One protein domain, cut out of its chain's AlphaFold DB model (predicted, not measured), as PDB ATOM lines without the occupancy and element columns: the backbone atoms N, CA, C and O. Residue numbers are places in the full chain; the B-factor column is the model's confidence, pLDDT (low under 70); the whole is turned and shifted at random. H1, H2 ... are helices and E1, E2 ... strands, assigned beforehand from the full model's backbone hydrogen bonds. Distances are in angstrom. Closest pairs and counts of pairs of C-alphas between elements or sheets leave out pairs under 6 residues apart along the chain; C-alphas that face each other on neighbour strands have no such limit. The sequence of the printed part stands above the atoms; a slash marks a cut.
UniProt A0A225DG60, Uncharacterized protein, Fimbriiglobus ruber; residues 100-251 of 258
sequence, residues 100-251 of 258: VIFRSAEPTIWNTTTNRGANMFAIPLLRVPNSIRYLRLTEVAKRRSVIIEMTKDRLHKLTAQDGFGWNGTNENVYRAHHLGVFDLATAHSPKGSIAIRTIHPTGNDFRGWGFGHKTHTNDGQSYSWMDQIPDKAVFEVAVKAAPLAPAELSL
ATOM      1  N   VAL A 100     370.134 436.521 296.249       92.69
ATOM      2  CA  VAL A 100     371.144 437.029 295.322       92.69
ATOM      3  C   VAL A 100     371.725 438.282 295.961       92.69
ATOM      4  O   VAL A 100     370.983 439.198 296.308       92.69
ATOM      5  N   ILE A 101     373.040 438.303 296.161       96.94
ATOM      6  CA  ILE A 101     373.751 439.427 296.787       96.94
ATOM      7  C   ILE A 101     374.612 440.193 295.785       96.94
ATOM      8  O   ILE A 101     374.975 441.341 296.025       96.94
ATOM      9  N   PHE A 102     374.898 439.570 294.644       98.50
ATOM     10  CA  PHE A 102     375.623 440.157 293.531       98.50
ATOM     11  C   PHE A 102     375.232 439.441 292.244       98.50
ATOM     12  O   PHE A 102     375.113 438.218 292.226       98.50
ATOM     13  N   ARG A 103     375.061 440.194 291.162       98.50
ATOM     14  CA  ARG A 103     374.969 439.670 289.804       98.50
ATOM     15  C   ARG A 103     375.486 440.716 288.826       98.50
ATOM     16  O   ARG A 103     374.792 441.695 288.545       98.50
ATOM     17  N   SER A 104     376.700 440.514 288.324       98.56
ATOM     18  CA  SER A 104     377.327 441.415 287.356       98.56
ATOM     19  C   SER A 104     378.529 440.773 286.671       98.56
ATOM     20  O   SER A 104     379.024 439.735 287.103       98.56
ATOM     21  N   ALA A 105     378.992 441.401 285.591       98.25
ATOM     22  CA  ALA A 105     380.331 441.191 285.040       98.25
ATOM     23  C   ALA A 105     381.352 442.221 285.568       98.25
ATOM     24  O   ALA A 105     382.526 442.159 285.213       98.25
ATOM     25  N   GLU A 106     380.901 443.164 286.398       98.00
ATOM     26  CA  GLU A 106     381.694 444.250 286.972       98.00
ATOM     27  C   GLU A 106     381.880 443.989 288.477       98.00
ATOM     28  O   GLU A 106     380.970 444.271 289.261       98.00
ATOM     29  N   PRO A 107     383.018 443.432 288.923       98.25
ATOM     30  CA  PRO A 107     383.240 443.114 290.339       98.25
ATOM     31  C   PRO A 107     383.315 444.361 291.234       98.25
ATOM     32  O   PRO A 107     383.099 444.275 292.438       98.25
ATOM     33  N   THR A 108     383.536 445.545 290.660       98.25
ATOM     34  CA  THR A 108     383.596 446.830 291.377       98.25
ATOM     35  C   THR A 108     382.322 447.169 292.153       98.25
ATOM     36  O   THR A 108     382.387 447.922 293.118       98.25
ATOM     37  N   ILE A 109     381.168 446.610 291.770       98.19
ATOM     38  CA  ILE A 109     379.899 446.858 292.468       98.19
ATOM     39  C   ILE A 109     379.652 445.898 293.644       98.19
ATOM     40  O   ILE A 109     378.611 445.998 294.294       98.19
ATOM     41  N   TRP A 110     380.553 444.952 293.921       98.44
ATOM     42  CA  TRP A 110     380.443 444.058 295.077       98.44
ATOM     43  C   TRP A 110     380.279 444.845 296.383       98.44
ATOM     44  O   TRP A 110     380.987 445.821 296.613       98.44
ATOM     45  N   ASN A 111     379.349 444.407 297.242       97.06
ATOM     46  CA  ASN A 111     379.048 445.058 298.522       97.06
ATOM     47  C   ASN A 111     378.612 446.541 298.395       97.06
ATOM     48  O   ASN A 111     378.846 447.348 299.291       97.06
ATOM     49  N   THR A 112     377.962 446.913 297.289       94.44
ATOM     50  CA  THR A 112     377.368 448.250 297.090       94.44
ATOM     51  C   THR A 112     375.842 448.184 297.056       94.44
ATOM     52  O   THR A 112     375.257 447.102 297.034       94.44
ATOM     53  N   THR A 113     375.175 449.338 297.005       93.00
ATOM     54  CA  THR A 113     373.738 449.429 296.701       93.00
ATOM     55  C   THR A 113     373.553 449.684 295.206       93.00
ATOM     56  O   THR A 113     373.447 450.831 294.782       93.00
ATOM     57  N   THR A 114     373.517 448.623 294.395       90.25
ATOM     58  CA  THR A 114     373.377 448.743 292.935       90.25
ATOM     59  C   THR A 114     372.183 447.937 292.431       90.25
ATOM     60  O   THR A 114     372.095 446.736 292.657       90.25
ATOM     61  N   ASN A 115     371.280 448.581 291.690       92.50
ATOM     62  CA  ASN A 115     370.204 447.911 290.959       92.50
ATOM     63  C   ASN A 115     369.914 448.671 289.657       92.50
ATOM     64  O   ASN A 115     369.029 449.520 289.601       92.50
ATOM     65  N   ARG A 116     370.726 448.413 288.626       91.19
ATOM     66  CA  ARG A 116     370.659 449.106 287.323       91.19
ATOM     67  C   ARG A 116     370.282 448.174 286.171       91.19
ATOM     68  O   ARG A 116     370.528 448.489 285.013       91.19
ATOM     69  N   GLY A 117     369.722 447.008 286.485       82.06
ATOM     70  CA  GLY A 117     369.279 446.027 285.501       82.06
ATOM     71  C   GLY A 117     369.555 444.589 285.923       82.06
ATOM     72  O   GLY A 117     370.199 444.322 286.937       82.06
ATOM     73  N   ALA A 118     369.088 443.650 285.098       81.81
ATOM     74  CA  ALA A 118     369.085 442.223 285.419       81.81
ATOM     75  C   ALA A 118     370.477 441.615 285.656       81.81
ATOM     76  O   ALA A 118     370.549 440.611 286.351       81.81
ATOM     77  N   ASN A 119     371.542 442.219 285.110       93.94
ATOM     78  CA  ASN A 119     372.950 441.819 285.264       93.94
ATOM     79  C   ASN A 119     373.810 442.947 285.861       93.94
ATOM     80  O   ASN A 119     375.005 443.024 285.590       93.94
ATOM     81  N   MET A 120     373.193 443.870 286.599       94.75
ATOM     82  CA  MET A 120     373.883 444.978 287.258       94.75
ATOM     83  C   MET A 120     373.265 445.189 288.634       94.75
ATOM     84  O   MET A 120     372.558 446.170 288.885       94.75
ATOM     85  N   PHE A 121     373.486 444.203 289.496       95.50
ATOM     86  CA  PHE A 121     372.852 444.106 290.799       95.50
ATOM     87  C   PHE A 121     373.874 443.783 291.890       95.50
ATOM     88  O   PHE A 121     374.704 442.890 291.728       95.50
ATOM     89  N   ALA A 122     373.787 444.481 293.017       96.94
ATOM     90  CA  ALA A 122     374.492 444.161 294.246       96.94
ATOM     91  C   ALA A 122     373.749 444.754 295.445       96.94
ATOM     92  O   ALA A 122     373.115 445.809 295.332       96.94
ATOM     93  N   ILE A 123     373.850 444.087 296.594       92.75
ATOM     94  CA  ILE A 123     373.397 444.642 297.871       92.75
ATOM     95  C   ILE A 123     374.576 444.782 298.839       92.75
ATOM     96  O   ILE A 123     375.523 443.991 298.771       92.75
ATOM     97  N   PRO A 124     374.504 445.718 299.800       91.75
ATOM     98  CA  PRO A 124     375.442 445.750 300.912       91.75
ATOM     99  C   PRO A 124     375.379 444.445 301.715       91.75
ATOM    100  O   PRO A 124     374.296 443.996 302.099       91.75
ATOM    101  N   LEU A 125     376.532 443.858 302.035       92.31
ATOM    102  CA  LEU A 125     376.658 442.604 302.786       92.31
ATOM    103  C   LEU A 125     376.064 442.702 304.197       92.31
ATOM    104  O   LEU A 125     375.630 441.697 304.756       92.31
ATOM    105  N   LEU A 126     375.962 443.913 304.756       85.62
ATOM    106  CA  LEU A 126     375.257 444.162 306.018       85.62
ATOM    107  C   LEU A 126     373.779 443.732 305.963       85.62
ATOM    108  O   LEU A 126     373.232 443.317 306.983       85.62
ATOM    109  N   ARG A 127     373.155 443.751 304.772       83.88
ATOM    110  CA  ARG A 127     371.768 443.309 304.548       83.88
ATOM    111  C   ARG A 127     371.620 441.790 304.462       83.88
ATOM    112  O   ARG A 127     370.496 441.296 304.423       83.88
ATOM    113  N   VAL A 128     372.725 441.049 304.410       86.00
ATOM    114  CA  VAL A 128     372.692 439.586 304.388       86.00
ATOM    115  C   VAL A 128     372.341 439.062 305.786       86.00
ATOM    116  O   VAL A 128     372.913 439.542 306.770       86.00
ATOM    117  N   PRO A 129     371.424 438.086 305.921       82.81
ATOM    118  CA  PRO A 129     371.108 437.477 307.209       82.81
ATOM    119  C   PRO A 129     372.315 436.781 307.843       82.81
ATOM    120  O   PRO A 129     373.161 436.210 307.156       82.81
ATOM    121  N   ASN A 130     372.372 436.765 309.175       83.50
ATOM    122  CA  ASN A 130     373.427 436.049 309.903       83.50
ATOM    123  C   ASN A 130     373.282 434.517 309.786       83.50
ATOM    124  O   ASN A 130     374.249 433.801 310.017       83.50
ATOM    125  N   SER A 131     372.096 434.018 309.420       84.75
ATOM    126  CA  SER A 131     371.754 432.590 309.373       84.75
ATOM    127  C   SER A 131     372.268 431.847 308.135       84.75
ATOM    128  O   SER A 131     372.024 430.647 308.010       84.75
ATOM    129  N   ILE A 132     372.963 432.515 307.206       91.94
ATOM    130  CA  ILE A 132     373.447 431.849 305.994       91.94
ATOM    131  C   ILE A 132     374.422 430.712 306.328       91.94
ATOM    132  O   ILE A 132     375.215 430.802 307.264       91.94
ATOM    133  N   ARG A 133     374.358 429.648 305.529       93.75
ATOM    134  CA  ARG A 133     375.193 428.446 305.652       93.75
ATOM    135  C   ARG A 133     375.940 428.106 304.371       93.75
ATOM    136  O   ARG A 133     376.931 427.381 304.410       93.75
ATOM    137  N   TYR A 134     375.463 428.617 303.242       95.50
ATOM    138  CA  TYR A 134     375.994 428.303 301.928       95.50
ATOM    139  C   TYR A 134     376.086 429.557 301.072       95.50
ATOM    140  O   TYR A 134     375.222 430.436 301.140       95.50
ATOM    141  N   LEU A 135     377.118 429.596 300.235       97.25
ATOM    142  CA  LEU A 135     377.253 430.526 299.125       97.25
ATOM    143  C   LEU A 135     377.271 429.718 297.835       97.25
ATOM    144  O   LEU A 135     378.013 428.745 297.718       97.25
ATOM    145  N   ARG A 136     376.461 430.139 296.868       97.69
ATOM    146  CA  ARG A 136     376.456 429.639 295.500       97.69
ATOM    147  C   ARG A 136     377.022 430.711 294.584       97.69
ATOM    148  O   ARG A 136     376.550 431.846 294.601       97.69
ATOM    149  N   LEU A 137     377.990 430.326 293.766       98.44
ATOM    150  CA  LEU A 137     378.493 431.128 292.662       98.44
ATOM    151  C   LEU A 137     378.022 430.495 291.354       98.44
ATOM    152  O   LEU A 137     378.223 429.299 291.142       98.44
ATOM    153  N   THR A 138     377.406 431.286 290.482       97.81
ATOM    154  CA  THR A 138     376.804 430.822 289.228       97.81
ATOM    155  C   THR A 138     377.317 431.642 288.050       97.81
ATOM    156  O   THR A 138     377.248 432.868 288.072       97.81
ATOM    157  N   GLU A 139     377.776 430.983 286.985       97.81
ATOM    158  CA  GLU A 139     377.963 431.625 285.679       97.81
ATOM    159  C   GLU A 139     376.615 431.700 284.970       97.81
ATOM    160  O   GLU A 139     376.064 430.678 284.552       97.81
ATOM    161  N   VAL A 140     376.075 432.911 284.830       95.31
ATOM    162  CA  VAL A 140     374.680 433.116 284.415       95.31
ATOM    163  C   VAL A 140     374.423 432.581 283.006       95.31
ATOM    164  O   VAL A 140     373.447 431.864 282.792       95.31
ATOM    165  N   ALA A 141     375.317 432.874 282.055       92.69
ATOM    166  CA  ALA A 141     375.145 432.493 280.652       92.69
ATOM    167  C   ALA A 141     375.097 430.969 280.454       92.69
ATOM    168  O   ALA A 141     374.269 430.465 279.701       92.69
ATOM    169  N   LYS A 142     375.956 430.231 281.168       94.12
ATOM    170  CA  LYS A 142     376.059 428.766 281.071       94.12
ATOM    171  C   LYS A 142     375.234 428.015 282.118       94.12
ATOM    172  O   LYS A 142     375.213 426.790 282.095       94.12
ATOM    173  N   ARG A 143     374.571 428.729 283.039       92.38
ATOM    174  CA  ARG A 143     373.734 428.180 284.125       92.38
ATOM    175  C   ARG A 143     374.417 427.088 284.953       92.38
ATOM    176  O   ARG A 143     373.772 426.170 285.452       92.38
ATOM    177  N   ARG A 144     375.730 427.198 285.124       94.56
ATOM    178  CA  ARG A 144     376.536 426.274 285.928       94.56
ATOM    179  C   ARG A 144     376.928 426.935 287.233       94.56
ATOM    180  O   ARG A 144     377.126 428.147 287.272       94.56
ATOM    181  N   SER A 145     376.991 426.141 288.294       96.81
ATOM    182  CA  SER A 145     377.157 426.644 289.653       96.81
ATOM    183  C   SER A 145     378.145 425.813 290.452       96.81
ATOM    184  O   SER A 145     378.278 424.615 290.216       96.81
ATOM    185  N   VAL A 146     378.767 426.453 291.433       97.88
ATOM    186  CA  VAL A 146     379.469 425.798 292.537       97.88
ATOM    187  C   VAL A 146     378.930 426.321 293.860       97.88
ATOM    188  O   VAL A 146     378.486 427.470 293.943       97.88
ATOM    189  N   ILE A 147     378.940 425.478 294.887       97.25
ATOM    190  CA  ILE A 147     378.481 425.817 296.233       97.25
ATOM    191  C   ILE A 147     379.614 425.562 297.223       97.25
ATOM    192  O   ILE A 147     380.292 424.546 297.138       97.25
ATOM    193  N   ILE A 148     379.795 426.462 298.185       97.31
ATOM    194  CA  ILE A 148     380.676 426.268 299.341       97.31
ATOM    195  C   ILE A 148     379.908 426.524 300.634       97.31
ATOM    196  O   ILE A 148     378.914 427.259 300.651       97.31
ATOM    197  N   GLU A 149     380.385 425.946 301.734       96.25
ATOM    198  CA  GLU A 149     379.944 426.368 303.063       96.25
ATOM    199  C   GLU A 149     380.401 427.801 303.342       96.25
ATOM    200  O   GLU A 149     381.522 428.201 303.016       96.25
ATOM    201  N   MET A 150     379.506 428.588 303.931       96.12
ATOM    202  CA  MET A 150     379.711 430.013 304.141       96.12
ATOM    203  C   MET A 150     378.984 430.494 305.389       96.12
ATOM    204  O   MET A 150     377.922 429.989 305.735       96.12
ATOM    205  N   THR A 151     379.529 431.529 306.017       95.38
ATOM    206  CA  THR A 151     378.855 432.295 307.069       95.38
ATOM    207  C   THR A 151     378.920 433.780 306.728       95.38
ATOM    208  O   THR A 151     379.780 434.207 305.951       95.38
ATOM    209  N   LYS A 152     378.029 434.591 307.308       93.44
ATOM    210  CA  LYS A 152     377.994 436.033 307.026       93.44
ATOM    211  C   LYS A 152     379.335 436.715 307.310       93.44
ATOM    212  O   LYS A 152     379.814 437.487 306.481       93.44
ATOM    213  N   ASP A 153     379.979 436.376 308.425       93.94
ATOM    214  CA  ASP A 153     381.249 436.989 308.847       93.94
ATOM    215  C   ASP A 153     382.411 436.727 307.886       93.94
ATOM    216  O   ASP A 153     383.426 437.422 307.934       93.94
ATOM    217  N   ARG A 154     382.280 435.718 307.021       96.94
ATOM    218  CA  ARG A 154     383.289 435.338 306.032       96.94
ATOM    219  C   ARG A 154     383.067 435.996 304.670       96.94
ATOM    220  O   ARG A 154     384.008 436.037 303.883       96.94
ATOM    221  N   LEU A 155     381.879 436.546 304.393       97.25
ATOM    222  CA  LEU A 155     381.528 437.080 303.068       97.25
ATOM    223  C   LEU A 155     382.441 438.210 302.592       97.25
ATOM    224  O   LEU A 155     382.682 438.303 301.398       97.25
ATOM    225  N   HIS A 156     382.949 439.041 303.499       96.50
ATOM    226  CA  HIS A 156     383.827 440.174 303.181       96.50
ATOM    227  C   HIS A 156     385.320 439.850 303.360       96.50
ATOM    228  O   HIS A 156     386.159 440.747 303.335       96.50
ATOM    229  N   LYS A 157     385.657 438.581 303.614       96.56
ATOM    230  CA  LYS A 157     387.006 438.151 303.989       96.56
ATOM    231  C   LYS A 157     387.587 437.210 302.951       96.56
ATOM    232  O   LYS A 157     386.874 436.554 302.191       96.56
ATOM    233  N   LEU A 158     388.905 437.088 303.004       96.25
ATOM    234  CA  LEU A 158     389.611 435.967 302.417       96.25
ATOM    235  C   LEU A 158     389.554 434.789 303.394       96.25
ATOM    236  O   LEU A 158     390.056 434.886 304.513       96.25
ATOM    237  N   THR A 159     388.925 433.681 303.001       95.75
ATOM    238  CA  THR A 159     388.796 432.488 303.855       95.75
ATOM    239  C   THR A 159     389.020 431.212 303.066       95.75
ATOM    240  O   THR A 159     388.853 431.194 301.850       95.75
ATOM    241  N   ALA A 160     389.387 430.132 303.749       93.31
ATOM    242  CA  ALA A 160     389.558 428.820 303.142       93.31
ATOM    243  C   ALA A 160     389.062 427.724 304.092       93.31
ATOM    244  O   ALA A 160     389.246 427.832 305.303       93.31
ATOM    245  N   GLN A 161     388.405 426.704 303.545       90.81
ATOM    246  CA  GLN A 161     387.865 425.553 304.266       90.81
ATOM    247  C   GLN A 161     387.719 424.368 303.296       90.81
ATOM    248  O   GLN A 161     387.374 424.556 302.133       90.81
ATOM    249  N   ASP A 162     387.968 423.144 303.770       89.31
ATOM    250  CA  ASP A 162     387.701 421.893 303.036       89.31
ATOM    251  C   ASP A 162     388.344 421.803 301.636       89.31
ATOM    252  O   ASP A 162     387.790 421.207 300.711       89.31
ATOM    253  N   GLY A 163     389.534 422.396 301.481       92.62
ATOM    254  CA  GLY A 163     390.298 422.390 300.229       92.62
ATOM    255  C   GLY A 163     389.925 423.496 299.237       92.62
ATOM    256  O   GLY A 163     390.613 423.655 298.233       92.62
ATOM    257  N   PHE A 164     388.903 424.294 299.536       96.12
ATOM    258  CA  PHE A 164     388.473 425.431 298.727       96.12
ATOM    259  C   PHE A 164     388.538 426.717 299.549       96.12
ATOM    260  O   PHE A 164     388.722 426.701 300.766       96.12
ATOM    261  N   GLY A 165     388.387 427.865 298.906       95.31
ATOM    262  CA  GLY A 165     388.274 429.124 299.614       95.31
ATOM    263  C   GLY A 165     387.451 430.160 298.885       95.31
ATOM    264  O   GLY A 165     387.021 429.967 297.756       95.31
ATOM    265  N   TRP A 166     387.196 431.252 299.587       97.94
ATOM    266  CA  TRP A 166     386.411 432.387 299.143       97.94
ATOM    267  C   TRP A 166     387.260 433.641 299.267       97.94
ATOM    268  O   TRP A 166     387.778 433.925 300.351       97.94
ATOM    269  N   ASN A 167     387.405 434.373 298.169       98.12
ATOM    270  CA  ASN A 167     387.907 435.732 298.184       98.12
ATOM    271  C   ASN A 167     386.721 436.690 298.082       98.12
ATOM    272  O   ASN A 167     386.186 436.896 296.997       98.12
ATOM    273  N   GLY A 168     386.294 437.233 299.221       97.88
ATOM    274  CA  GLY A 168     385.235 438.239 299.305       97.88
ATOM    275  C   GLY A 168     385.725 439.657 299.555       97.88
ATOM    276  O   GLY A 168     384.897 440.547 299.761       97.88
ATOM    277  N   THR A 169     387.045 439.865 299.597       97.31
ATOM    278  CA  THR A 169     387.639 441.183 299.860       97.31
ATOM    279  C   THR A 169     387.456 442.118 298.671       97.31
ATOM    280  O   THR A 169     387.402 443.331 298.859       97.31
ATOM    281  N   ASN A 170     387.321 441.553 297.461       97.50
ATOM    282  CA  ASN A 170     387.252 442.294 296.205       97.50
ATOM    283  C   ASN A 170     388.448 443.240 296.018       97.50
ATOM    284  O   ASN A 170     388.313 444.331 295.462       97.50
ATOM    285  N   GLU A 171     389.611 442.840 296.532       95.25
ATOM    286  CA  GLU A 171     390.838 443.624 296.453       95.25
ATOM    287  C   GLU A 171     391.227 443.894 294.997       95.25
ATOM    288  O   GLU A 171     391.096 443.021 294.137       95.25
ATOM    289  N   ASN A 172     391.703 445.112 294.730       95.44
ATOM    290  CA  ASN A 172     392.228 445.493 293.425       95.44
ATOM    291  C   ASN A 172     393.753 445.387 293.442       95.44
ATOM    292  O   ASN A 172     394.443 446.282 293.933       95.44
ATOM    293  N   VAL A 173     394.265 444.285 292.910       92.19
ATOM    294  CA  VAL A 173     395.698 444.003 292.788       92.19
ATOM    295  C   VAL A 173     395.988 443.549 291.367       92.19
ATOM    296  O   VAL A 173     395.118 443.022 290.679       92.19
ATOM    297  N   TYR A 174     397.199 443.816 290.876       92.62
ATOM    298  CA  TYR A 174     397.588 443.480 289.499       92.62
ATOM    299  C   TYR A 174     396.601 443.983 288.427       92.62
ATOM    300  O   TYR A 174     396.446 443.367 287.374       92.62
ATOM    301  N   ARG A 175     395.970 445.140 288.687       94.38
ATOM    302  CA  ARG A 175     395.008 445.820 287.800       94.38
ATOM    303  C   ARG A 175     393.687 445.059 287.599       94.38
ATOM    304  O   ARG A 175     392.998 445.302 286.609       94.38
ATOM    305  N   ALA A 176     393.324 444.174 288.523       96.75
ATOM    306  CA  ALA A 176     392.039 443.491 288.523       96.75
ATOM    307  C   ALA A 176     391.467 443.377 289.934       96.75
ATOM    308  O   ALA A 176     392.198 443.288 290.918       96.75
ATOM    309  N   HIS A 177     390.144 443.297 290.014       97.81
ATOM    310  CA  HIS A 177     389.473 442.894 291.235       97.81
ATOM    311  C   HIS A 177     389.427 441.371 291.351       97.81
ATOM    312  O   HIS A 177     389.087 440.662 290.395       97.81
ATOM    313  N   HIS A 178     389.736 440.895 292.551       97.69
ATOM    314  CA  HIS A 178     389.736 439.487 292.914       97.69
ATOM    315  C   HIS A 178     388.514 439.148 293.767       97.69
ATOM    316  O   HIS A 178     388.416 439.549 294.927       97.69
ATOM    317  N   LEU A 179     387.572 438.401 293.193       98.62
ATOM    318  CA  LEU A 179     386.310 438.049 293.842       98.62
ATOM    319  C   LEU A 179     385.852 436.679 293.354       98.62
ATOM    320  O   LEU A 179     385.624 436.494 292.159       98.62
ATOM    321  N   GLY A 180     385.681 435.715 294.253       98.50
ATOM    322  CA  GLY A 180     385.219 434.393 293.841       98.50
ATOM    323  C   GLY A 180     385.638 433.243 294.738       98.50
ATOM    324  O   GLY A 180     386.202 433.423 295.817       98.50
ATOM    325  N   VAL A 181     385.350 432.034 294.269       98.44
ATOM    326  CA  VAL A 181     385.750 430.784 294.920       98.44
ATOM    327  C   VAL A 181     387.071 430.323 294.310       98.44
ATOM    328  O   VAL A 181     387.187 430.303 293.092       98.44
ATOM    329  N   PHE A 182     388.053 429.929 295.116       97.12
ATOM    330  CA  PHE A 182     389.335 429.398 294.643       97.12
ATOM    331  C   PHE A 182     389.594 427.986 295.169       97.12
ATOM    332  O   PHE A 182     389.093 427.601 296.225       97.12
ATOM    333  N   ASP A 183     390.386 427.213 294.435       95.94
ATOM    334  CA  ASP A 183     390.767 425.848 294.797       95.94
ATOM    335  C   ASP A 183     392.207 425.822 295.327       95.94
ATOM    336  O   ASP A 183     393.146 426.192 294.617       95.94
ATOM    337  N   LEU A 184     392.402 425.352 296.565       92.88
ATOM    338  CA  LEU A 184     393.728 425.243 297.183       92.88
ATOM    339  C   LEU A 184     394.639 424.230 296.471       92.88
ATOM    340  O   LEU A 184     395.854 424.317 296.621       92.88
ATOM    341  N   ALA A 185     394.079 423.300 295.684       91.94
ATOM    342  CA  ALA A 185     394.847 422.376 294.837       91.94
ATOM    343  C   ALA A 185     395.688 423.094 293.788       91.94
ATOM    344  O   ALA A 185     396.664 422.546 293.291       91.94
ATOM    345  N   THR A 186     395.246 424.286 293.396       89.81
ATOM    346  CA  THR A 186     395.757 424.988 292.220       89.81
ATOM    347  C   THR A 186     396.839 426.000 292.564       89.81
ATOM    348  O   THR A 186     397.096 426.901 291.769       89.81
ATOM    349  N   ALA A 187     397.461 425.858 293.740       83.00
ATOM    350  CA  ALA A 187     398.628 426.642 294.109       83.00
ATOM    351  C   ALA A 187     399.666 426.571 292.978       83.00
ATOM    352  O   ALA A 187     399.981 425.477 292.507       83.00
ATOM    353  N   HIS A 188     400.208 427.728 292.593       81.56
ATOM    354  CA  HIS A 188     401.115 427.914 291.449       81.56
ATOM    355  C   HIS A 188     400.393 427.858 290.096       81.56
ATOM    356  O   HIS A 188     400.579 426.971 289.265       81.56
ATOM    357  N   SER A 189     399.552 428.861 289.879       80.50
ATOM    358  CA  SER A 189     398.831 429.064 288.626       80.50
ATOM    359  C   SER A 189     399.797 429.338 287.455       80.50
ATOM    360  O   SER A 189     400.550 430.311 287.508       80.50
ATOM    361  N   PRO A 190     399.786 428.539 286.368       86.31
ATOM    362  CA  PRO A 190     400.677 428.751 285.226       86.31
ATOM    363  C   PRO A 190     400.362 430.074 284.524       86.31
ATOM    364  O   PRO A 190     399.216 430.528 284.555       86.31
ATOM    365  N   LYS A 191     401.351 430.671 283.846       89.38
ATOM    366  CA  LYS A 191     401.179 431.914 283.074       89.38
ATOM    367  C   LYS A 191     399.936 431.874 282.183       89.38
ATOM    368  O   LYS A 191     399.739 430.928 281.424       89.38
ATOM    369  N   GLY A 192     399.138 432.937 282.257       89.62
ATOM    370  CA  GLY A 192     397.928 433.116 281.453       89.62
ATOM    371  C   GLY A 192     396.666 432.494 282.050       89.62
ATOM    372  O   GLY A 192     395.576 432.772 281.554       89.62
ATOM    373  N   SER A 193     396.778 431.709 283.123       93.06
ATOM    374  CA  SER A 193     395.605 431.299 283.899       93.06
ATOM    375  C   SER A 193     395.084 432.444 284.769       93.06
ATOM    376  O   SER A 193     395.764 433.453 284.948       93.06
ATOM    377  N   ILE A 194     393.857 432.317 285.280       95.44
ATOM    378  CA  ILE A 194     393.220 433.389 286.051       95.44
ATOM    379  C   ILE A 194     393.350 433.124 287.546       95.44
ATOM    380  O   ILE A 194     392.807 432.143 288.061       95.44
ATOM    381  N   ALA A 195     394.033 434.023 288.248       95.19
ATOM    382  CA  ALA A 195     394.152 433.972 289.697       95.19
ATOM    383  C   ALA A 195     392.933 434.623 290.354       95.19
ATOM    384  O   ALA A 195     392.735 435.826 290.228       95.19
ATOM    385  N   ILE A 196     392.143 433.855 291.104       96.44
ATOM    386  CA  ILE A 196     391.034 434.367 291.931       96.44
ATOM    387  C   ILE A 196     391.544 434.843 293.295       96.44
ATOM    388  O   ILE A 196     391.010 435.778 293.890       96.44
ATOM    389  N   ARG A 197     392.634 434.249 293.777       94.12
ATOM    390  CA  ARG A 197     393.367 434.695 294.961       94.12
ATOM    391  C   ARG A 197     394.848 434.745 294.634       94.12
ATOM    392  O   ARG A 197     395.374 433.800 294.058       94.12
ATOM    393  N   THR A 198     395.504 435.788 295.115       88.31
ATOM    394  CA  THR A 198     396.960 435.927 295.092       88.31
ATOM    395  C   THR A 198     397.496 435.965 296.514       88.31
ATOM    396  O   THR A 198     396.866 436.557 297.390       88.31
ATOM    397  N   ILE A 199     398.665 435.382 296.762       81.94
ATOM    398  CA  ILE A 199     399.418 435.605 298.000       81.94
ATOM    399  C   ILE A 199     400.712 436.332 297.641       81.94
ATOM    400  O   ILE A 199     401.645 435.745 297.097       81.94
ATOM    401  N   HIS A 200     400.768 437.622 297.957       68.06
ATOM    402  CA  HIS A 200     401.985 438.419 297.839       68.06
ATOM    403  C   HIS A 200     402.767 438.390 299.168       68.06
ATOM    404  O   HIS A 200     402.138 438.471 300.225       68.06
ATOM    405  N   PRO A 201     404.113 438.308 299.168       61.47
ATOM    406  CA  PRO A 201     405.022 438.193 298.019       61.47
ATOM    407  C   PRO A 201     405.323 436.744 297.600       61.47
ATOM    408  O   PRO A 201     406.158 436.529 296.731       61.47
ATOM    409  N   THR A 202     404.699 435.740 298.223       66.44
ATOM    410  CA  THR A 202     405.108 434.335 298.050       66.44
ATOM    411  C   THR A 202     404.822 433.763 296.658       66.44
ATOM    412  O   THR A 202     405.347 432.704 296.336       66.44
ATOM    413  N   GLY A 203     404.013 434.442 295.836       65.12
ATOM    414  CA  GLY A 203     403.741 434.063 294.445       65.12
ATOM    415  C   GLY A 203     402.711 432.943 294.291       65.12
ATOM    416  O   GLY A 203     402.539 432.405 293.198       65.12
ATOM    417  N   ASN A 204     402.012 432.579 295.370       83.31
ATOM    418  CA  ASN A 204     400.979 431.551 295.303       83.31
ATOM    419  C   ASN A 204     399.672 432.145 294.787       83.31
ATOM    420  O   ASN A 204     398.873 432.702 295.546       83.31
ATOM    421  N   ASP A 205     399.466 431.967 293.491       90.94
ATOM    422  CA  ASP A 205     398.221 432.269 292.802       90.94
ATOM    423  C   ASP A 205     397.336 431.028 292.748       90.94
ATOM    424  O   ASP A 205     397.797 429.940 292.384       90.94
ATOM    425  N   PHE A 206     396.061 431.200 293.091       94.88
ATOM    426  CA  PHE A 206     395.057 430.141 293.101       94.88
ATOM    427  C   PHE A 206     393.988 430.423 292.055       94.88
ATOM    428  O   PHE A 206     393.397 431.508 292.020       94.88
ATOM    429  N   ARG A 207     393.703 429.406 291.247       95.94
ATOM    430  CA  ARG A 207     392.645 429.415 290.236       95.94
ATOM    431  C   ARG A 207     391.312 429.062 290.872       95.94
ATOM    432  O   ARG A 207     391.231 428.615 292.019       95.94
ATOM    433  N   GLY A 208     390.248 429.296 290.121       96.94
ATOM    434  CA  GLY A 208     388.913 429.146 290.662       96.94
ATOM    435  C   GLY A 208     387.815 429.632 289.742       96.94
ATOM    436  O   GLY A 208     387.955 429.681 288.520       96.94
ATOM    437  N   TRP A 209     386.723 430.032 290.367       98.38
ATOM    438  CA  TRP A 209     385.515 430.544 289.756       98.38
ATOM    439  C   TRP A 209     385.320 431.999 290.178       98.38
ATOM    440  O   TRP A 209     385.290 432.286 291.375       98.38
ATOM    441  N   GLY A 210     385.147 432.908 289.219       98.31
ATOM    442  CA  GLY A 210     384.889 434.323 289.486       98.31
ATOM    443  C   GLY A 210     385.823 435.267 288.735       98.31
ATOM    444  O   GLY A 210     386.134 435.051 287.564       98.31
ATOM    445  N   PHE A 211     386.239 436.328 289.417       98.44
ATOM    446  CA  PHE A 211     386.988 437.463 288.889       98.44
ATOM    447  C   PHE A 211     388.435 437.447 289.381       98.44
ATOM    448  O   PHE A 211     388.694 437.160 290.552       98.44
ATOM    449  N   GLY A 212     389.364 437.790 288.495       96.94
ATOM    450  CA  GLY A 212     390.786 437.859 288.803       96.94
ATOM    451  C   GLY A 212     391.592 438.503 287.683       96.94
ATOM    452  O   GLY A 212     391.027 439.157 286.808       96.94
ATOM    453  N   HIS A 213     392.900 438.271 287.669       95.31
ATOM    454  CA  HIS A 213     393.787 438.684 286.575       95.31
ATOM    455  C   HIS A 213     394.471 437.471 285.932       95.31
ATOM    456  O   HIS A 213     394.545 436.398 286.536       95.31
ATOM    457  N   LYS A 214     395.007 437.651 284.717       94.56
ATOM    458  CA  LYS A 214     395.885 436.668 284.066       94.56
ATOM    459  C   LYS A 214     397.271 436.669 284.698       94.56
ATOM    460  O   LYS A 214     398.016 437.644 284.547       94.56
ATOM    461  N   THR A 215     397.648 435.561 285.319       91.25
ATOM    462  CA  THR A 215     398.936 435.421 286.004       91.25
ATOM    463  C   THR A 215     400.112 435.713 285.075       91.25
ATOM    464  O   THR A 215     400.124 435.339 283.893       91.25
ATOM    465  N   HIS A 216     401.105 436.426 285.612       87.81
ATOM    466  CA  HIS A 216     402.323 436.870 284.919       87.81
ATOM    467  C   HIS A 216     402.105 437.739 283.663       87.81
ATOM    468  O   HIS A 216     403.062 438.012 282.939       87.81
ATOM    469  N   THR A 217     400.870 438.160 283.386       88.56
ATOM    470  CA  THR A 217     400.536 439.074 282.283       88.56
ATOM    471  C   THR A 217     400.008 440.389 282.838       88.56
ATOM    472  O   THR A 217     400.458 441.450 282.416       88.56
ATOM    473  N   ASN A 218     399.120 440.318 283.837       82.94
ATOM    474  CA  ASN A 218     398.602 441.474 284.578       82.94
ATOM    475  C   ASN A 218     397.998 442.551 283.647       82.94
ATOM    476  O   ASN A 218     398.190 443.755 283.839       82.94
ATOM    477  N   ASP A 219     397.292 442.108 282.601       86.75
ATOM    478  CA  ASP A 219     396.723 442.945 281.538       86.75
ATOM    479  C   ASP A 219     395.343 443.531 281.876       86.75
ATOM    480  O   ASP A 219     394.864 444.405 281.154       86.75
ATOM    481  N   GLY A 220     394.735 443.125 282.994       93.44
ATOM    482  CA  GLY A 220     393.499 443.704 283.519       93.44
ATOM    483  C   GLY A 220     392.527 442.664 284.071       93.44
ATOM    484  O   GLY A 220     392.890 441.519 284.351       93.44
ATOM    485  N   GLN A 221     391.267 443.082 284.221       97.44
ATOM    486  CA  GLN A 221     390.189 442.226 284.706       97.44
ATOM    487  C   GLN A 221     389.960 441.038 283.769       97.44
ATOM    488  O   GLN A 221     389.768 441.196 282.567       97.44
ATOM    489  N   SER A 222     389.944 439.845 284.345       97.31
ATOM    490  CA  SER A 222     389.651 438.585 283.672       97.31
ATOM    491  C   SER A 222     388.684 437.739 284.501       97.31
ATOM    492  O   SER A 222     388.393 438.038 285.666       97.31
ATOM    493  N   TYR A 223     388.171 436.683 283.874       97.88
ATOM    494  CA  TYR A 223     387.087 435.854 284.385       97.88
ATOM    495  C   TYR A 223     387.490 434.388 284.318       97.88
ATOM    496  O   TYR A 223     388.152 433.967 283.373       97.88
ATOM    497  N   SER A 224     387.063 433.605 285.299       97.38
ATOM    498  CA  SER A 224     387.438 432.202 285.409       97.38
ATOM    499  C   SER A 224     386.247 431.326 285.748       97.38
ATOM    500  O   SER A 224     385.420 431.665 286.598       97.38
ATOM    501  N   TRP A 225     386.213 430.151 285.136       97.56
ATOM    502  CA  TRP A 225     385.436 429.007 285.586       97.56
ATOM    503  C   TRP A 225     386.355 427.781 285.615       97.56
ATOM    504  O   TRP A 225     386.294 426.912 284.740       97.56
ATOM    505  N   MET A 226     387.246 427.760 286.607       93.69
ATOM    506  CA  MET A 226     388.424 426.888 286.712       93.69
ATOM    507  C   MET A 226     389.374 427.023 285.526       93.69
ATOM    508  O   MET A 226     390.042 428.040 285.390       93.69
ATOM    509  N   ASP A 227     389.443 426.003 284.672       86.81
ATOM    510  CA  ASP A 227     390.340 425.972 283.517       86.81
ATOM    511  C   ASP A 227     389.752 426.706 282.302       86.81
ATOM    512  O   ASP A 227     390.407 426.838 281.274       86.81
ATOM    513  N   GLN A 228     388.508 427.187 282.402       93.56
ATOM    514  CA  GLN A 228     387.860 427.946 281.337       93.56
ATOM    515  C   GLN A 228     387.964 429.447 281.599       93.56
ATOM    516  O   GLN A 228     387.554 429.920 282.658       93.56
ATOM    517  N   ILE A 229     388.433 430.185 280.593       93.00
ATOM    518  CA  ILE A 229     388.631 431.636 280.638       93.00
ATOM    519  C   ILE A 229     387.633 432.291 279.671       93.00
ATOM    520  O   ILE A 229     387.927 432.407 278.484       93.00
ATOM    521  N   PRO A 230     386.412 432.635 280.116       90.94
ATOM    522  CA  PRO A 230     385.470 433.372 279.279       90.94
ATOM    523  C   PRO A 230     385.950 434.811 279.028       90.94
ATOM    524  O   PRO A 230     386.485 435.444 279.936       90.94
ATOM    525  N   ASP A 231     385.683 435.351 277.832       89.25
ATOM    526  CA  ASP A 231     386.062 436.728 277.459       89.25
ATOM    527  C   ASP A 231     385.456 437.772 278.412       89.25
ATOM    528  O   ASP A 231     386.138 438.671 278.902       89.25
ATOM    529  N   LYS A 232     384.157 437.625 278.702       94.06
ATOM    530  CA  LYS A 232     383.421 438.379 279.720       94.06
ATOM    531  C   LYS A 232     382.303 437.509 280.279       94.06
ATOM    532  O   LYS A 232     381.480 436.998 279.522       94.06
ATOM    533  N   ALA A 233     382.248 437.352 281.600       96.06
ATOM    534  CA  ALA A 233     381.229 436.537 282.258       96.06
ATOM    535  C   ALA A 233     380.443 437.341 283.293       96.06
ATOM    536  O   ALA A 233     381.014 438.059 284.111       96.06
ATOM    537  N   VAL A 234     379.117 437.182 283.276       98.31
ATOM    538  CA  VAL A 234     378.256 437.615 284.381       98.31
ATOM    539  C   VAL A 234     378.225 436.495 285.408       98.31
ATOM    540  O   VAL A 234     377.769 435.384 285.111       98.31
ATOM    541  N   PHE A 235     378.666 436.811 286.619       98.62
ATOM    542  CA  PHE A 235     378.559 435.916 287.759       98.62
ATOM    543  C   PHE A 235     377.461 436.378 288.704       98.62
ATOM    544  O   PHE A 235     377.318 437.570 288.967       98.62
ATOM    545  N   GLU A 236     376.700 435.421 289.221       98.44
ATOM    546  CA  GLU A 236     375.762 435.603 290.321       98.44
ATOM    547  C   GLU A 236     376.345 434.980 291.589       98.44
ATOM    548  O   GLU A 236     376.725 433.810 291.586       98.44
ATOM    549  N   VAL A 237     376.370 435.746 292.677       98.44
ATOM    550  CA  VAL A 237     376.624 435.243 294.024       98.44
ATOM    551  C   VAL A 237     375.307 435.268 294.776       98.44
ATOM    552  O   VAL A 237     374.674 436.320 294.907       98.44
ATOM    553  N   ALA A 238     374.911 434.114 295.296       96.50
ATOM    554  CA  ALA A 238     373.732 433.989 296.127       96.50
ATOM    555  C   ALA A 238     374.031 433.213 297.409       96.50
ATOM    556  O   ALA A 238     374.930 432.377 297.445       96.50
ATOM    557  N   VAL A 239     373.279 433.484 298.470       95.06
ATOM    558  CA  VAL A 239     373.477 432.866 299.789       95.06
ATOM    559  C   VAL A 239     372.201 432.215 300.290       95.06
ATOM    560  O   VAL A 239     371.107 432.679 299.983       95.06
ATOM    561  N   LYS A 240     372.343 431.138 301.063       89.38
ATOM    562  CA  LYS A 240     371.224 430.332 301.566       89.38
ATOM    563  C   LYS A 240     371.490 429.869 302.997       89.38
ATOM    564  O   LYS A 240     372.609 429.479 303.322       89.38
ATOM    565  N   ALA A 241     370.456 429.894 303.837       87.56
ATOM    566  CA  ALA A 241     370.489 429.392 305.216       87.56
ATOM    567  C   ALA A 241     370.034 427.928 305.338       87.56
ATOM    568  O   ALA A 241     370.557 427.173 306.151       87.56
ATOM    569  N   ALA A 242     369.064 427.505 304.526       80.50
ATOM    570  CA  ALA A 242     368.507 426.159 304.604       80.50
ATOM    571  C   ALA A 242     369.505 425.075 304.138       80.50
ATOM    572  O   ALA A 242     370.408 425.374 303.349       80.50
ATOM    573  N   PRO A 243     369.328 423.810 304.569       86.62
ATOM    574  CA  PRO A 243     370.088 422.680 304.041       86.62
ATOM    575  C   PRO A 243     370.033 422.589 302.509       86.62
ATOM    576  O   PRO A 243     369.063 423.010 301.868       86.62
ATOM    577  N   LEU A 244     371.086 422.021 301.924       86.75
ATOM    578  CA  LEU A 244     371.142 421.765 300.489       86.75
ATOM    579  C   LEU A 244     370.218 420.606 300.110       86.75
ATOM    580  O   LEU A 244     370.205 419.567 300.769       86.75
ATOM    581  N   ALA A 245     369.464 420.787 299.029       83.62
ATOM    582  CA  ALA A 245     368.695 419.718 298.408       83.62
ATOM    583  C   ALA A 245     369.635 418.697 297.732       83.62
ATOM    584  O   ALA A 245     370.772 419.044 297.400       83.62
ATOM    585  N   PRO A 246     369.175 417.467 297.432       84.19
ATOM    586  CA  PRO A 246     370.007 416.450 296.782       84.19
ATOM    587  C   PRO A 246     370.706 416.921 295.498       84.19
ATOM    588  O   PRO A 246     371.893 416.668 295.311       84.19
ATOM    589  N   ALA A 247     370.010 417.680 294.647       82.44
ATOM    590  CA  ALA A 247     370.604 418.244 293.434       82.44
ATOM    591  C   ALA A 247     371.717 419.266 293.739       82.44
ATOM    592  O   ALA A 247     372.723 419.319 293.036       82.44
ATOM    593  N   GLU A 248     371.574 420.051 294.808       88.44
ATOM    594  CA  GLU A 248     372.568 421.044 295.229       88.44
ATOM    595  C   GLU A 248     373.781 420.400 295.909       88.44
ATOM    596  O   GLU A 248     374.884 420.929 295.802       88.44
ATOM    597  N   LEU A 249     373.609 419.247 296.565       91.50
ATOM    598  CA  LEU A 249     374.722 418.505 297.162       91.50
ATOM    599  C   LEU A 249     375.769 418.102 296.118       91.50
ATOM    600  O   LEU A 249     376.954 418.106 296.429       91.50
ATOM    601  N   SER A 250     375.356 417.833 294.875       91.50
ATOM    602  CA  SER A 250     376.289 417.554 293.772       91.50
ATOM    603  C   SER A 250     377.151 418.759 293.368       91.50
ATOM    604  O   SER A 250     378.206 418.589 292.765       91.50
ATOM    605  N   LEU A 251     376.714 419.974 293.717       94.50
ATOM    606  CA  LEU A 251     377.408 421.233 293.434       94.50
ATOM    607  C   LEU A 251     378.277 421.694 294.610       94.50
ATOM    608  O   LEU A 251     379.044 422.649 294.465       94.50
TER     609      LEU A 251
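Overview. This is residues 100 to 251 of the 258 residues of an uncharacterized protein of Fimbriiglobus ruber (UniProt A0A225DG60). Two sheets of five strands each lie partly face to face as a sandwich, their strands crossed at 61 degrees, with E1 and E2 reaching beyond the overlap. The small hairpin of E8 and E9 packs on the second sheet's other side, where E6 and E7 bend sharply, and the short helix H1 grazes the first sheet near its edge strand E4. The printed part has 152 residues, with twelve named strands, E1 to E12, followed by H1; it is mostly strand, though under half of its residues are in named elements. The sheet orders are E2, E1, E12, E3, E4 and E5, E6, E7, E10, E11, both antiparallel. The whole is compact, with a radius of gyration of the C-alphas of 14.4 A and spans of 40 by 35 by 28 A.

Along the chain. E1, residues 100 to 104, begins at C-alpha 100 (371.144, 437.029, 295.322). E2 is 120 to 122, E3 134 to 139 with 16.7 A, and E4 144 to 149 with 17.5 A. E5 is 158 to 161, E6 164 to 173 with 20.8 A, bending by 79 degrees at residue 170, and E7 176 to 183 with 18.8 A, bending by 73 degrees at residue 180. E8 is 197 to 199, E9 204 to 206, E10 208 to 214, E11 221 to 225 and E12 235 to 240 with 16.6 A. H1, residues 246 to 249, ends at C-alpha 249 (374.722, 418.505, 297.162).

Arrangement. In the first sheet, N 103 and O 121 of the hairpin E1 and E2 are 2.8 A apart. Between E1 and E12, N 237 and O 102 are at 2.8 A; between E12 and E3, N 136 and O 238 at 2.8 A; between E3 and E4, N 137 and O 146 at 2.9 A. The second sheet, twisted, holds the meander E5, E6, E7, each strand the antiparallel neighbour of the one before, with N 161 and O 164 at 2.8 A and N 167 and O 180 at 2.8 A. Between the neighbour strands E7 and E10, N 209 and O 181 are within hydrogen-bond range at 2.8 A, and between E10 and E11, N 224 and O 210 are within hydrogen-bond range at 2.8 A. Across the sandwich, the closest C-alphas of E3 and E7 are Leu 137 and Gly 180, 7.6 A apart, and those of E10 and E12 are Gly 210 and Phe 235, 6.8 A. In the hairpin E8 and E9, N 206 and O 197 are within hydrogen-bond range at 2.9 A; the closest C-alphas of E7 and E8 are those of His 178 and Arg 197, 6.4 A apart, and the closest of E7 and E9 are those of Phe 182 and Phe 206, 6.0 A apart. H1 is too short for an O i to N i+4 pair; its one O i to N i+3 pair is within range.

Size, cuts and confidence. The C-alphas farthest apart, those of Pro 201 and Pro 246, are 41.2 A apart. The printed part has no cut. The links E1 to E2, E2 to E3 and E7 to E8 are long. The mean pLDDT of the printed part is 92.5, and residues 200 to 203 are under 70.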